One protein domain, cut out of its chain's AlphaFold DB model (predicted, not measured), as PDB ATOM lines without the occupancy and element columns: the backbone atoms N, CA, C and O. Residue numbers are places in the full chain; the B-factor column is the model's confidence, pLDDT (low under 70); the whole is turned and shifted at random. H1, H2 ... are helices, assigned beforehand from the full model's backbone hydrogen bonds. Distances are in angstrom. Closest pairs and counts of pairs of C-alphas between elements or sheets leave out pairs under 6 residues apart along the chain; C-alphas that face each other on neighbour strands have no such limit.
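What this domain is: This is residues 19 to 98 of the 100 residues of an uncharacterized protein of Proteobacteria bacterium (UniProt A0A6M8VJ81). H1 runs side by side with H4 and H5, which follow each other end to end and run the opposite way to H1. H2 and H3 form a second layer over one face of these, H2 crossing H1 and H3 crossing H4, while residues 68 to 74 stick out. The printed part has 80 residues with five named helices, H1 to H5 in order, and no named strand: all helix. It is compact, with a radius of gyration of the C-alphas of 13.2 A, and flat, spanning 41 by 31 by 15 A.

How they stand to each other: H1, residues 20 to 36, touches H2, residues 43 to 52, closest at the C-alphas of Ala 28 and Leu 52, 5.5 A; they form a helical hairpin at a steep tilt of 44 degrees. H3, residues 54 to 66, touches H4, residues 72 to 83, at a steep tilt of 53 degrees, opposite ways, closest at the C-alphas of Phe 56 and Gly 83, 4.2 A. With residues 20 to 25 alone, H1 touches H5, residues 85 to 97, at a shallow tilt of 16 degrees, opposite ways; the C-alphas of Phe 21 and Asp 91 come closest, 5.1 A. H1 and H4 are close but not clearly touching, with the closest C-alphas, those of Gly 29 and Val 80, 6.8 A apart. H3 and H5 only just touch, only at their ends, with 3 pairs of C-alphas within 8 A, the closest those of Gly 55 and Pro 86, 5.8 A. H2 is apart from H4 and H5. The helix packing is only just mostly crossed. In H1 to H5 every O i to N i+4 pair is within hydrogen-bond range.

Where its parts are: H1 begins at C-alpha 20 (-29.171, 5.353, 19.327) and is 24.3 A long; H3 is 18.3 A. H5, 18.2 A, ends at C-alpha 97 (-27.544, 12.848, 29.958).

The domain as a whole: The C-alphas farthest apart, those of Gly 69 and Lys 98, are 42.1 A apart. The printed part has no cut and no long link. Residue 41 is under 70 in pLDDT.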
ATOM      1  N   HIS A  19     -32.821   5.821  21.722       90.50
ATOM      2  CA  HIS A  19     -32.033   4.594  21.835       90.50
ATOM      3  C   HIS A  19     -30.961   4.415  20.731       90.50
ATOM      4  O   HIS A  19     -30.915   3.366  20.074       90.50
ATOM      5  N   PRO A  20     -30.103   5.418  20.453       90.06
ATOM      6  CA  PRO A  20     -29.171   5.353  19.327       90.06
ATOM      7  C   PRO A  20     -28.115   4.251  19.493       90.06
ATOM      8  O   PRO A  20     -27.751   3.593  18.518       90.06
ATOM      9  N   PHE A  21     -27.652   3.997  20.720       91.00
ATOM     10  CA  PHE A  21     -26.631   2.983  20.986       91.00
ATOM     11  C   PHE A  21     -27.204   1.577  20.886       91.00
ATOM     12  O   PHE A  21     -26.542   0.687  20.356       91.00
ATOM     13  N   LEU A  22     -28.459   1.385  21.298       88.94
ATOM     14  CA  LEU A  22     -29.158   0.125  21.076       88.94
ATOM     15  C   LEU A  22     -29.362  -0.156  19.579       88.94
ATOM     16  O   LEU A  22     -29.225  -1.297  19.146       88.94
ATOM     17  N   CYS A  23     -29.626   0.876  18.771       90.69
ATOM     18  CA  CYS A  23     -29.704   0.729  17.316       90.69
ATOM     19  C   CYS A  23     -28.369   0.254  16.729       90.69
ATOM     20  O   CYS A  23     -28.347  -0.689  15.938       90.69
ATOM     21  N   VAL A  24     -27.259   0.865  17.158       89.88
ATOM     22  CA  VAL A  24     -25.904   0.433  16.780       89.88
ATOM     23  C   VAL A  24     -25.653  -1.016  17.203       89.88
ATOM     24  O   VAL A  24     -25.131  -1.793  16.409       89.88
ATOM     25  N   ALA A  25     -26.072  -1.400  18.409       88.75
ATOM     26  CA  ALA A  25     -25.908  -2.754  18.933       88.75
ATOM     27  C   ALA A  25     -26.638  -3.802  18.080       88.75
ATOM     28  O   ALA A  25     -26.075  -4.847  17.762       88.75
ATOM     29  N   ILE A  26     -27.877  -3.506  17.670       89.31
ATOM     30  CA  ILE A  26     -28.674  -4.377  16.795       89.31
ATOM     31  C   ILE A  26     -27.994  -4.518  15.430       89.31
ATOM     32  O   ILE A  26     -27.830  -5.632  14.943       89.31
ATOM     33  N   LEU A  27     -27.557  -3.407  14.830       90.31
ATOM     34  CA  LEU A  27     -26.830  -3.412  13.557       90.31
ATOM     35  C   LEU A  27     -25.537  -4.232  13.639       90.31
ATOM     36  O   LEU A  27     -25.295  -5.080  12.784       90.31
ATOM     37  N   ALA A  28     -24.736  -4.024  14.682       88.31
ATOM     38  CA  ALA A  28     -23.512  -4.780  14.916       88.31
ATOM     39  C   ALA A  28     -23.793  -6.277  15.130       88.31
ATOM     40  O   ALA A  28     -23.096  -7.110  14.557       88.31
ATOM     41  N   GLY A  29     -24.847  -6.628  15.873       86.75
ATOM     42  CA  GLY A  29     -25.279  -8.015  16.060       86.75
ATOM     43  C   GLY A  29     -25.740  -8.685  14.761       86.75
ATOM     44  O   GLY A  29     -25.395  -9.837  14.509       86.75
ATOM     45  N   LEU A  30     -26.463  -7.963  13.899       88.19
ATOM     46  CA  LEU A  30     -26.860  -8.455  12.574       88.19
ATOM     47  C   LEU A  30     -25.647  -8.675  11.665       88.19
ATOM     48  O   LEU A  30     -25.578  -9.693  10.980       88.19
ATOM     49  N   ILE A  31     -24.679  -7.754  11.685       87.50
ATOM     50  CA  ILE A  31     -23.422  -7.894  10.941       87.50
ATOM     51  C   ILE A  31     -22.634  -9.104  11.453       87.50
ATOM     52  O   ILE A  31     -22.195  -9.923  10.648       87.50
ATOM     53  N   PHE A  32     -22.514  -9.264  12.774       86.06
ATOM     54  CA  PHE A  32     -21.865 -10.422  13.388       86.06
ATOM     55  C   PHE A  32     -22.509 -11.736  12.940       86.06
ATOM     56  O   PHE A  32     -21.812 -12.634  12.475       86.06
ATOM     57  N   ALA A  33     -23.840 -11.831  13.020       84.00
ATOM     58  CA  ALA A  33     -24.576 -13.015  12.592       84.00
ATOM     59  C   ALA A  33     -24.362 -13.304  11.099       84.00
ATOM     60  O   ALA A  33     -24.025 -14.431  10.745       84.00
ATOM     61  N   ALA A  34     -24.478 -12.288  10.238       85.19
ATOM     62  CA  ALA A  34     -24.290 -12.422   8.794       85.19
ATOM     63  C   ALA A  34     -22.871 -12.879   8.416       85.19
ATOM     64  O   ALA A  34     -22.713 -13.702   7.509       85.19
ATOM     65  N   MET A  35     -21.850 -12.375   9.117       82.88
ATOM     66  CA  MET A  35     -20.465 -12.816   8.954       82.88
ATOM     67  C   MET A  35     -20.275 -14.254   9.445       82.88
ATOM     68  O   MET A  35     -19.632 -15.046   8.765       82.88
ATOM     69  N   HIS A  36     -20.868 -14.620  10.585       79.25
ATOM     70  CA  HIS A  36     -20.734 -15.963  11.157       79.25
ATOM     71  C   HIS A  36     -21.416 -17.042  10.303       79.25
ATOM     72  O   HIS A  36     -20.928 -18.165  10.207       79.25
ATOM     73  N   THR A  37     -22.517 -16.703   9.632       82.00
ATOM     74  CA  THR A  37     -23.209 -17.598   8.694       82.00
ATOM     75  C   THR A  37     -22.633 -17.557   7.275       82.00
ATOM     76  O   THR A  37     -23.201 -18.189   6.387       82.00
ATOM     77  N   ASN A  38     -21.553 -16.803   7.026       77.44
ATOM     78  CA  ASN A  38     -20.990 -16.558   5.688       77.44
ATOM     79  C   ASN A  38     -22.027 -16.050   4.661       77.44
ATOM     80  O   ASN A  38     -21.890 -16.288   3.463       77.44
ATOM     81  N   LEU A  39     -23.078 -15.357   5.118       74.56
ATOM     82  CA  LEU A  39     -24.149 -14.858   4.243       74.56
ATOM     83  C   LEU A  39     -23.709 -13.628   3.450       74.56
ATOM     84  O   LEU A  39     -24.250 -13.353   2.381       74.56
ATOM     85  N   VAL A  40     -22.755 -12.866   3.987       73.69
ATOM     86  CA  VAL A  40     -22.262 -11.641   3.363       73.69
ATOM     87  C   VAL A  40     -20.756 -11.549   3.556       73.69
ATOM     88  O   VAL A  40     -20.259 -11.558   4.679       73.69
ATOM     89  N   SER A  41     -20.027 -11.417   2.450       66.44
ATOM     90  CA  SER A  41     -18.588 -11.159   2.436       66.44
ATOM     91  C   SER A  41     -18.316  -9.935   1.566       66.44
ATOM     92  O   SER A  41     -18.553  -9.961   0.359       66.44
ATOM     93  N   GLY A  42     -17.842  -8.848   2.168       77.62
ATOM     94  CA  GLY A  42     -17.531  -7.620   1.443       77.62
ATOM     95  C   GLY A  42     -16.784  -6.626   2.318       77.62
ATOM     96  O   GLY A  42     -17.027  -6.552   3.523       77.62
ATOM     97  N   SER A  43     -15.889  -5.847   1.709       80.12
ATOM     98  CA  SER A  43     -15.052  -4.868   2.417       80.12
ATOM     99  C   SER A  43     -15.882  -3.901   3.259       80.12
ATOM    100  O   SER A  43     -15.544  -3.658   4.408       80.12
ATOM    101  N   ALA A  44     -17.020  -3.431   2.744       83.06
ATOM    102  CA  ALA A  44     -17.920  -2.531   3.463       83.06
ATOM    103  C   ALA A  44     -18.501  -3.142   4.754       83.06
ATOM    104  O   ALA A  44     -18.619  -2.441   5.757       83.06
ATOM    105  N   VAL A  45     -18.832  -4.438   4.756       83.38
ATOM    106  CA  VAL A  45     -19.380  -5.131   5.935       83.38
ATOM    107  C   VAL A  45     -18.293  -5.354   6.975       83.38
ATOM    108  O   VAL A  45     -18.518  -5.093   8.153       83.38
ATOM    109  N   THR A  46     -17.093  -5.745   6.544       84.19
ATOM    110  CA  THR A  46     -15.932  -5.866   7.432       84.19
ATOM    111  C   THR A  46     -15.571  -4.520   8.057       84.19
ATOM    112  O   THR A  46     -15.313  -4.449   9.255       84.19
ATOM    113  N   THR A  47     -15.607  -3.438   7.280       86.50
ATOM    114  CA  THR A  47     -15.384  -2.082   7.792       86.50
ATOM    115  C   THR A  47     -16.471  -1.690   8.793       86.50
ATOM    116  O   THR A  47     -16.162  -1.230   9.889       86.50
ATOM    117  N   ALA A  48     -17.749  -1.917   8.471       85.88
ATOM    118  CA  ALA A  48     -18.849  -1.648   9.395       85.88
ATOM    119  C   ALA A  48     -18.708  -2.450  10.697       85.88
ATOM    120  O   ALA A  48     -18.924  -1.908  11.777       85.88
ATOM    121  N   TRP A  49     -18.280  -3.710  10.607       85.94
ATOM    122  CA  TRP A  49     -17.992  -4.553  11.760       85.94
ATOM    123  C   TRP A  49     -16.879  -3.981  12.642       85.94
ATOM    124  O   TRP A  49     -17.064  -3.874  13.849       85.94
ATOM    125  N   GLN A  50     -15.768  -3.532  12.056       86.19
ATOM    126  CA  GLN A  50     -14.644  -2.964  12.812       86.19
ATOM    127  C   GLN A  50     -15.042  -1.737  13.643       86.19
ATOM    128  O   GLN A  50     -14.579  -1.586  14.774       86.19
ATOM    129  N   TYR A  51     -15.903  -0.868  13.106       85.62
ATOM    130  CA  TYR A  51     -16.325   0.349  13.805       85.62
ATOM    131  C   TYR A  51     -17.513   0.128  14.739       85.62
ATOM    132  O   TYR A  51     -17.516   0.619  15.866       85.62
ATOM    133  N   LEU A  52     -18.538  -0.596  14.288       86.38
ATOM    134  CA  LEU A  52     -19.764  -0.780  15.062       86.38
ATOM    135  C   LEU A  52     -19.625  -1.896  16.092       86.38
ATOM    136  O   LEU A  52     -20.303  -1.841  17.110       86.38
ATOM    137  N   GLY A  53     -18.759  -2.882  15.853       85.12
ATOM    138  CA  GLY A  53     -18.601  -4.103  16.643       85.12
ATOM    139  C   GLY A  53     -17.660  -3.994  17.843       85.12
ATOM    140  O   GLY A  53     -17.350  -5.015  18.451       85.12
ATOM    141  N   VAL A  54     -17.196  -2.796  18.218       85.69
ATOM    142  CA  VAL A  54     -16.199  -2.606  19.294       85.69
ATOM    143  C   VAL A  54     -16.594  -3.305  20.603       85.69
ATOM    144  O   VAL A  54     -15.761  -3.981  21.203       85.69
ATOM    145  N   GLY A  55     -17.858  -3.214  21.034       82.19
ATOM    146  CA  GLY A  55     -18.323  -3.885  22.257       82.19
ATOM    147  C   GLY A  55     -18.242  -5.414  22.174       82.19
ATOM    148  O   GLY A  55     -17.829  -6.074  23.132       82.19
ATOM    149  N   PHE A  56     -18.541  -5.980  21.003       85.62
ATOM    150  CA  PHE A  56     -18.409  -7.412  20.736       85.62
ATOM    151  C   PHE A  56     -16.937  -7.840  20.650       85.62
ATOM    152  O   PHE A  56     -16.573  -8.870  21.211       85.62
ATOM    153  N   HIS A  57     -16.066  -7.033  20.037       87.62
ATOM    154  CA  HIS A  57     -14.624  -7.291  19.976       87.62
ATOM    155  C   HIS A  57     -13.966  -7.321  21.357       87.62
ATOM    156  O   HIS A  57     -13.191  -8.232  21.651       87.62
ATOM    157  N   VAL A  58     -14.282  -6.345  22.216       87.06
ATOM    158  CA  VAL A  58     -13.772  -6.313  23.595       87.06
ATOM    159  C   VAL A  58     -14.223  -7.563  24.341       87.06
ATOM    160  O   VAL A  58     -13.409  -8.219  24.986       87.06
ATOM    161  N   THR A  59     -15.495  -7.926  24.199       87.44
ATOM    162  CA  THR A  59     -16.067  -9.112  24.840       87.44
ATOM    163  C   THR A  59     -15.392 -10.396  24.371       87.44
ATOM    164  O   THR A  59     -14.966 -11.186  25.207       87.44
ATOM    165  N   ALA A  60     -15.218 -10.579  23.061       86.56
ATOM    166  CA  ALA A  60     -14.539 -11.744  22.497       86.56
ATOM    167  C   ALA A  60     -13.091 -11.861  23.001       86.56
ATOM    168  O   ALA A  60     -12.650 -12.934  23.398       86.56
ATOM    169  N   ASN A  61     -12.358 -10.746  23.065       88.56
ATOM    170  CA  ASN A  61     -10.989 -10.738  23.583       88.56
ATOM    171  C   ASN A  61     -10.932 -11.064  25.088       88.56
ATOM    172  O   ASN A  61     -10.035 -11.771  25.539       88.56
ATOM    173  N   VAL A  62     -11.891 -10.569  25.879       88.81
ATOM    174  CA  VAL A  62     -11.996 -10.903  27.309       88.81
ATOM    175  C   VAL A  62     -12.337 -12.383  27.497       88.81
ATOM    176  O   VAL A  62     -11.684 -13.050  28.297       88.81
ATOM    177  N   LEU A  63     -13.293 -12.920  26.737       88.38
ATOM    178  CA  LEU A  63     -13.672 -14.334  26.797       88.38
ATOM    179  C   LEU A  63     -12.519 -15.252  26.393       88.38
ATOM    180  O   LEU A  63     -12.222 -16.191  27.125       88.38
ATOM    181  N   ALA A  64     -11.802 -14.930  25.315       87.69
ATOM    182  CA  ALA A  64     -10.636 -15.693  24.878       87.69
ATOM    183  C   ALA A  64      -9.527 -15.761  25.946       87.69
ATOM    184  O   ALA A  64      -8.799 -16.749  26.021       87.69
ATOM    185  N   ARG A  65      -9.402 -14.724  26.790       90.25
ATOM    186  CA  ARG A  65      -8.443 -14.690  27.908       90.25
ATOM    187  C   ARG A  65      -8.930 -15.452  29.135       90.25
ATOM    188  O   ARG A  65      -8.125 -16.098  29.794       90.25
ATOM    189  N   LEU A  66     -10.213 -15.331  29.472       91.81
ATOM    190  CA  LEU A  66     -10.776 -15.913  30.694       91.81
ATOM    191  C   LEU A  66     -11.129 -17.392  30.537       91.81
ATOM    192  O   LEU A  66     -11.046 -18.146  31.504       91.81
ATOM    193  N   LEU A  67     -11.533 -17.802  29.338       90.12
ATOM    194  CA  LEU A  67     -12.017 -19.145  29.038       90.12
ATOM    195  C   LEU A  67     -11.389 -19.673  27.734       90.12
ATOM    196  O   LEU A  67     -12.099 -19.929  26.758       90.12
ATOM    197  N   PRO A  68     -10.055 -19.850  27.685       85.31
ATOM    198  CA  PRO A  68      -9.408 -20.426  26.514       85.31
ATOM    199  C   PRO A  68      -9.885 -21.874  26.321       85.31
ATOM    200  O   PRO A  68      -9.700 -22.720  27.193       85.31
ATOM    201  N   GLY A  69     -10.507 -22.166  25.176       85.69
ATOM    202  CA  GLY A  69     -10.955 -23.520  24.819       85.69
ATOM    203  C   GLY A  69     -12.456 -23.784  24.951       85.69
ATOM    204  O   GLY A  69     -12.876 -24.936  24.843       85.69
ATOM    205  N   ILE A  70     -13.282 -22.754  25.152       90.88
ATOM    206  CA  ILE A  70     -14.738 -22.916  25.052       90.88
ATOM    207  C   ILE A  70     -15.170 -23.302  23.628       90.88
ATOM    208  O   ILE A  70     -14.547 -22.876  22.651       90.88
ATOM    209  N   PRO A  71     -16.253 -24.089  23.478       90.62
ATOM    210  CA  PRO A  71     -16.813 -24.402  22.169       90.62
ATOM    211  C   PRO A  71     -17.196 -23.132  21.403       90.62
ATOM    212  O   PRO A  71     -17.832 -22.241  21.964       90.62
ATOM    213  N   GLY A  72     -16.890 -23.074  20.104       85.06
ATOM    214  CA  GLY A  72     -17.095 -21.861  19.296       85.06
ATOM    215  C   GLY A  72     -18.542 -21.350  19.248       85.06
ATOM    216  O   GLY A  72     -18.763 -20.146  19.200       85.06
ATOM    217  N   TRP A  73     -19.542 -22.237  19.328       86.38
ATOM    218  CA  TRP A  73     -20.953 -21.828  19.391       86.38
ATOM    219  C   TRP A  73     -21.307 -21.142  20.719       86.38
ATOM    220  O   TRP A  73     -22.126 -20.225  20.743       86.38
ATOM    221  N   LEU A  74     -20.685 -21.579  21.820       88.12
ATOM    222  CA  LEU A  74     -20.885 -20.997  23.141       88.12
ATOM    223  C   LEU A  74     -20.162 -19.654  23.235       88.12
ATOM    224  O   LEU A  74     -20.749 -18.696  23.726       88.12
ATOM    225  N   ASP A  75     -18.942 -19.563  22.695       88.00
ATOM    226  CA  ASP A  75     -18.216 -18.296  22.557       88.00
ATOM    227  C   ASP A  75     -19.048 -17.270  21.781       88.00
ATOM    228  O   ASP A  75     -19.341 -16.194  22.292       88.00
ATOM    229  N   ALA A  76     -19.554 -17.642  20.602       85.31
ATOM    230  CA  ALA A  76     -20.405 -16.768  19.801       85.31
ATOM    231  C   ALA A  76     -21.665 -16.313  20.562       85.31
ATOM    232  O   ALA A  76     -21.999 -15.128  20.547       85.31
ATOM    233  N   ALA A  77     -22.347 -17.223  21.268       88.25
ATOM    234  CA  ALA A  77     -23.517 -16.877  22.076       88.25
ATOM    235  C   ALA A  77     -23.171 -15.908  23.220       88.25
ATOM    236  O   ALA A  77     -23.888 -14.932  23.448       88.25
ATOM    237  N   MET A  78     -22.053 -16.136  23.915       89.56
ATOM    238  CA  MET A  78     -21.584 -15.263  24.992       89.56
ATOM    239  C   MET A  78     -21.147 -13.897  24.464       89.56
ATOM    240  O   MET A  78     -21.504 -12.883  25.058       89.56
ATOM    241  N   VAL A  79     -20.448 -13.847  23.327       89.19
ATOM    242  CA  VAL A  79     -20.085 -12.602  22.641       89.19
ATOM    243  C   VAL A  79     -21.331 -11.804  22.291       89.19
ATOM    244  O   VAL A  79     -21.350 -10.601  22.531       89.19
ATOM    245  N   VAL A  80     -22.394 -12.446  21.798       86.94
ATOM    246  CA  VAL A  80     -23.653 -11.753  21.505       86.94
ATOM    247  C   VAL A  80     -24.283 -11.185  22.776       86.94
ATOM    248  O   VAL A  80     -24.609 -10.003  22.821       86.94
ATOM    249  N   VAL A  81     -24.442 -11.994  23.823       88.50
ATOM    250  CA  VAL A  81     -25.146 -11.569  25.044       88.50
ATOM    251  C   VAL A  81     -24.354 -10.517  25.822       88.50
ATOM    252  O   VAL A  81     -24.895  -9.477  26.196       88.50
ATOM    253  N   ILE A  82     -23.069 -10.768  26.063       89.81
ATOM    254  CA  ILE A  82     -22.208  -9.898  26.870       89.81
ATOM    255  C   ILE A  82     -21.775  -8.678  26.049       89.81
ATOM    256  O   ILE A  82     -21.743  -7.567  26.575       89.81
ATOM    257  N   GLY A  83     -21.535  -8.847  24.746       87.44
ATOM    258  CA  GLY A  83     -21.154  -7.766  23.836       87.44
ATOM    259  C   GLY A  83     -22.223  -6.697  23.659       87.44
ATOM    260  O   GLY A  83     -21.881  -5.569  23.316       87.44
ATOM    261  N   LEU A  84     -23.489  -6.997  23.968       89.00
ATOM    262  CA  LEU A  84     -24.574  -6.013  24.016       89.00
ATOM    263  C   LEU A  84     -24.519  -5.106  25.255       89.00
ATOM    264  O   LEU A  84     -25.008  -3.975  25.199       89.00
ATOM    265  N   LEU A  85     -23.926  -5.560  26.365       89.38
ATOM    266  CA  LEU A  85     -23.930  -4.820  27.632       89.38
ATOM    267  C   LEU A  85     -23.292  -3.425  27.520       89.38
ATOM    268  O   LEU A  85     -23.924  -2.474  27.981       89.38
ATOM    269  N   PRO A  86     -22.117  -3.238  26.879       88.31
ATOM    270  CA  PRO A  86     -21.548  -1.907  26.675       88.31
ATOM    271  C   PRO A  86     -22.512  -0.945  25.976       88.31
ATOM    272  O   PRO A  86     -22.622   0.212  26.373       88.31
ATOM    273  N   TYR A  87     -23.266  -1.419  24.979       90.06
ATOM    274  CA  TYR A  87     -24.229  -0.583  24.265       90.06
ATOM    275  C   TYR A  87     -25.439  -0.243  25.128       90.06
ATOM    276  O   TYR A  87     -25.894   0.893  25.090       90.06
ATOM    277  N   LEU A  88     -25.936  -1.186  25.934       89.50
ATOM    278  CA  LEU A  88     -27.026  -0.926  26.879       89.50
ATOM    279  C   LEU A  88     -26.626   0.104  27.939       89.50
ATOM    280  O   LEU A  88     -27.423   0.976  28.281       89.50
ATOM    281  N   VAL A  89     -25.385   0.035  28.430       90.75
ATOM    282  CA  VAL A  89     -24.837   1.020  29.371       90.75
ATOM    283  C   VAL A  89     -24.732   2.395  28.710       90.75
ATOM    284  O   VAL A  89     -25.184   3.378  29.292       90.75
ATOM    285  N   LEU A  90     -24.199   2.474  27.486       90.94
ATOM    286  CA  LEU A  90     -24.127   3.728  26.730       90.94
ATOM    287  C   LEU A  90     -25.514   4.309  26.438       90.94
ATOM    288  O   LEU A  90     -25.703   5.516  26.531       90.94
ATOM    289  N   ASP A  91     -26.495   3.461  26.146       91.94
ATOM    290  CA  ASP A  91     -27.876   3.869  25.902       91.94
ATOM    291  C   ASP A  91     -28.554   4.410  27.171       91.94
ATOM    292  O   ASP A  91     -29.216   5.449  27.147       91.94
ATOM    293  N   ALA A  92     -28.331   3.754  28.312       89.12
ATOM    294  CA  ALA A  92     -28.796   4.233  29.608       89.12
ATOM    295  C   ALA A  92     -28.147   5.576  29.988       89.12
ATOM    296  O   ALA A  92     -28.850   6.491  30.417       89.12
ATOM    297  N   LEU A  93     -26.834   5.718  29.775       92.62
ATOM    298  CA  LEU A  93     -26.105   6.969  29.994       92.62
ATOM    299  C   LEU A  93     -26.595   8.078  29.066       92.62
ATOM    300  O   LEU A  93     -26.831   9.192  29.519       92.62
ATOM    301  N   TRP A  94     -26.812   7.778  27.787       91.25
ATOM    302  CA  TRP A  94     -27.366   8.724  26.822       91.25
ATOM    303  C   TRP A  94     -28.705   9.280  27.288       91.25
ATOM    304  O   TRP A  94     -28.903  10.489  27.315       91.25
ATOM    305  N   ARG A  95     -29.609   8.398  27.714       88.00
ATOM    306  CA  ARG A  95     -30.924   8.793  28.222       88.00
ATOM    307  C   ARG A  95     -30.852   9.567  29.531       88.00
ATOM    308  O   ARG A  95     -31.726  10.388  29.769       88.00
ATOM    309  N   TYR A  96     -29.856   9.290  30.367       88.69
ATOM    310  CA  TYR A  96     -29.619  10.045  31.593       88.69
ATOM    311  C   TYR A  96     -29.073  11.452  31.309       88.69
ATOM    312  O   TYR A  96     -29.419  12.396  32.008       88.69
ATOM    313  N   LEU A  97     -28.225  11.595  30.287       90.81
ATOM    314  CA  LEU A  97     -27.544  12.848  29.958       90.81
ATOM    315  C   LEU A  97     -28.321  13.745  28.995       90.81
ATOM    316  O   LEU A  97     -28.044  14.939  28.944       90.81
ATOM    317  N   LYS A  98     -29.244  13.188  28.208       80.56
ATOM    318  CA  LYS A  98     -30.054  13.936  27.245       80.56
ATOM    319  C   LYS A  98     -30.985  14.892  28.010       80.56
ATOM    320  O   LYS A  98     -31.896  14.404  28.677       80.56
TER     321      LYS A  98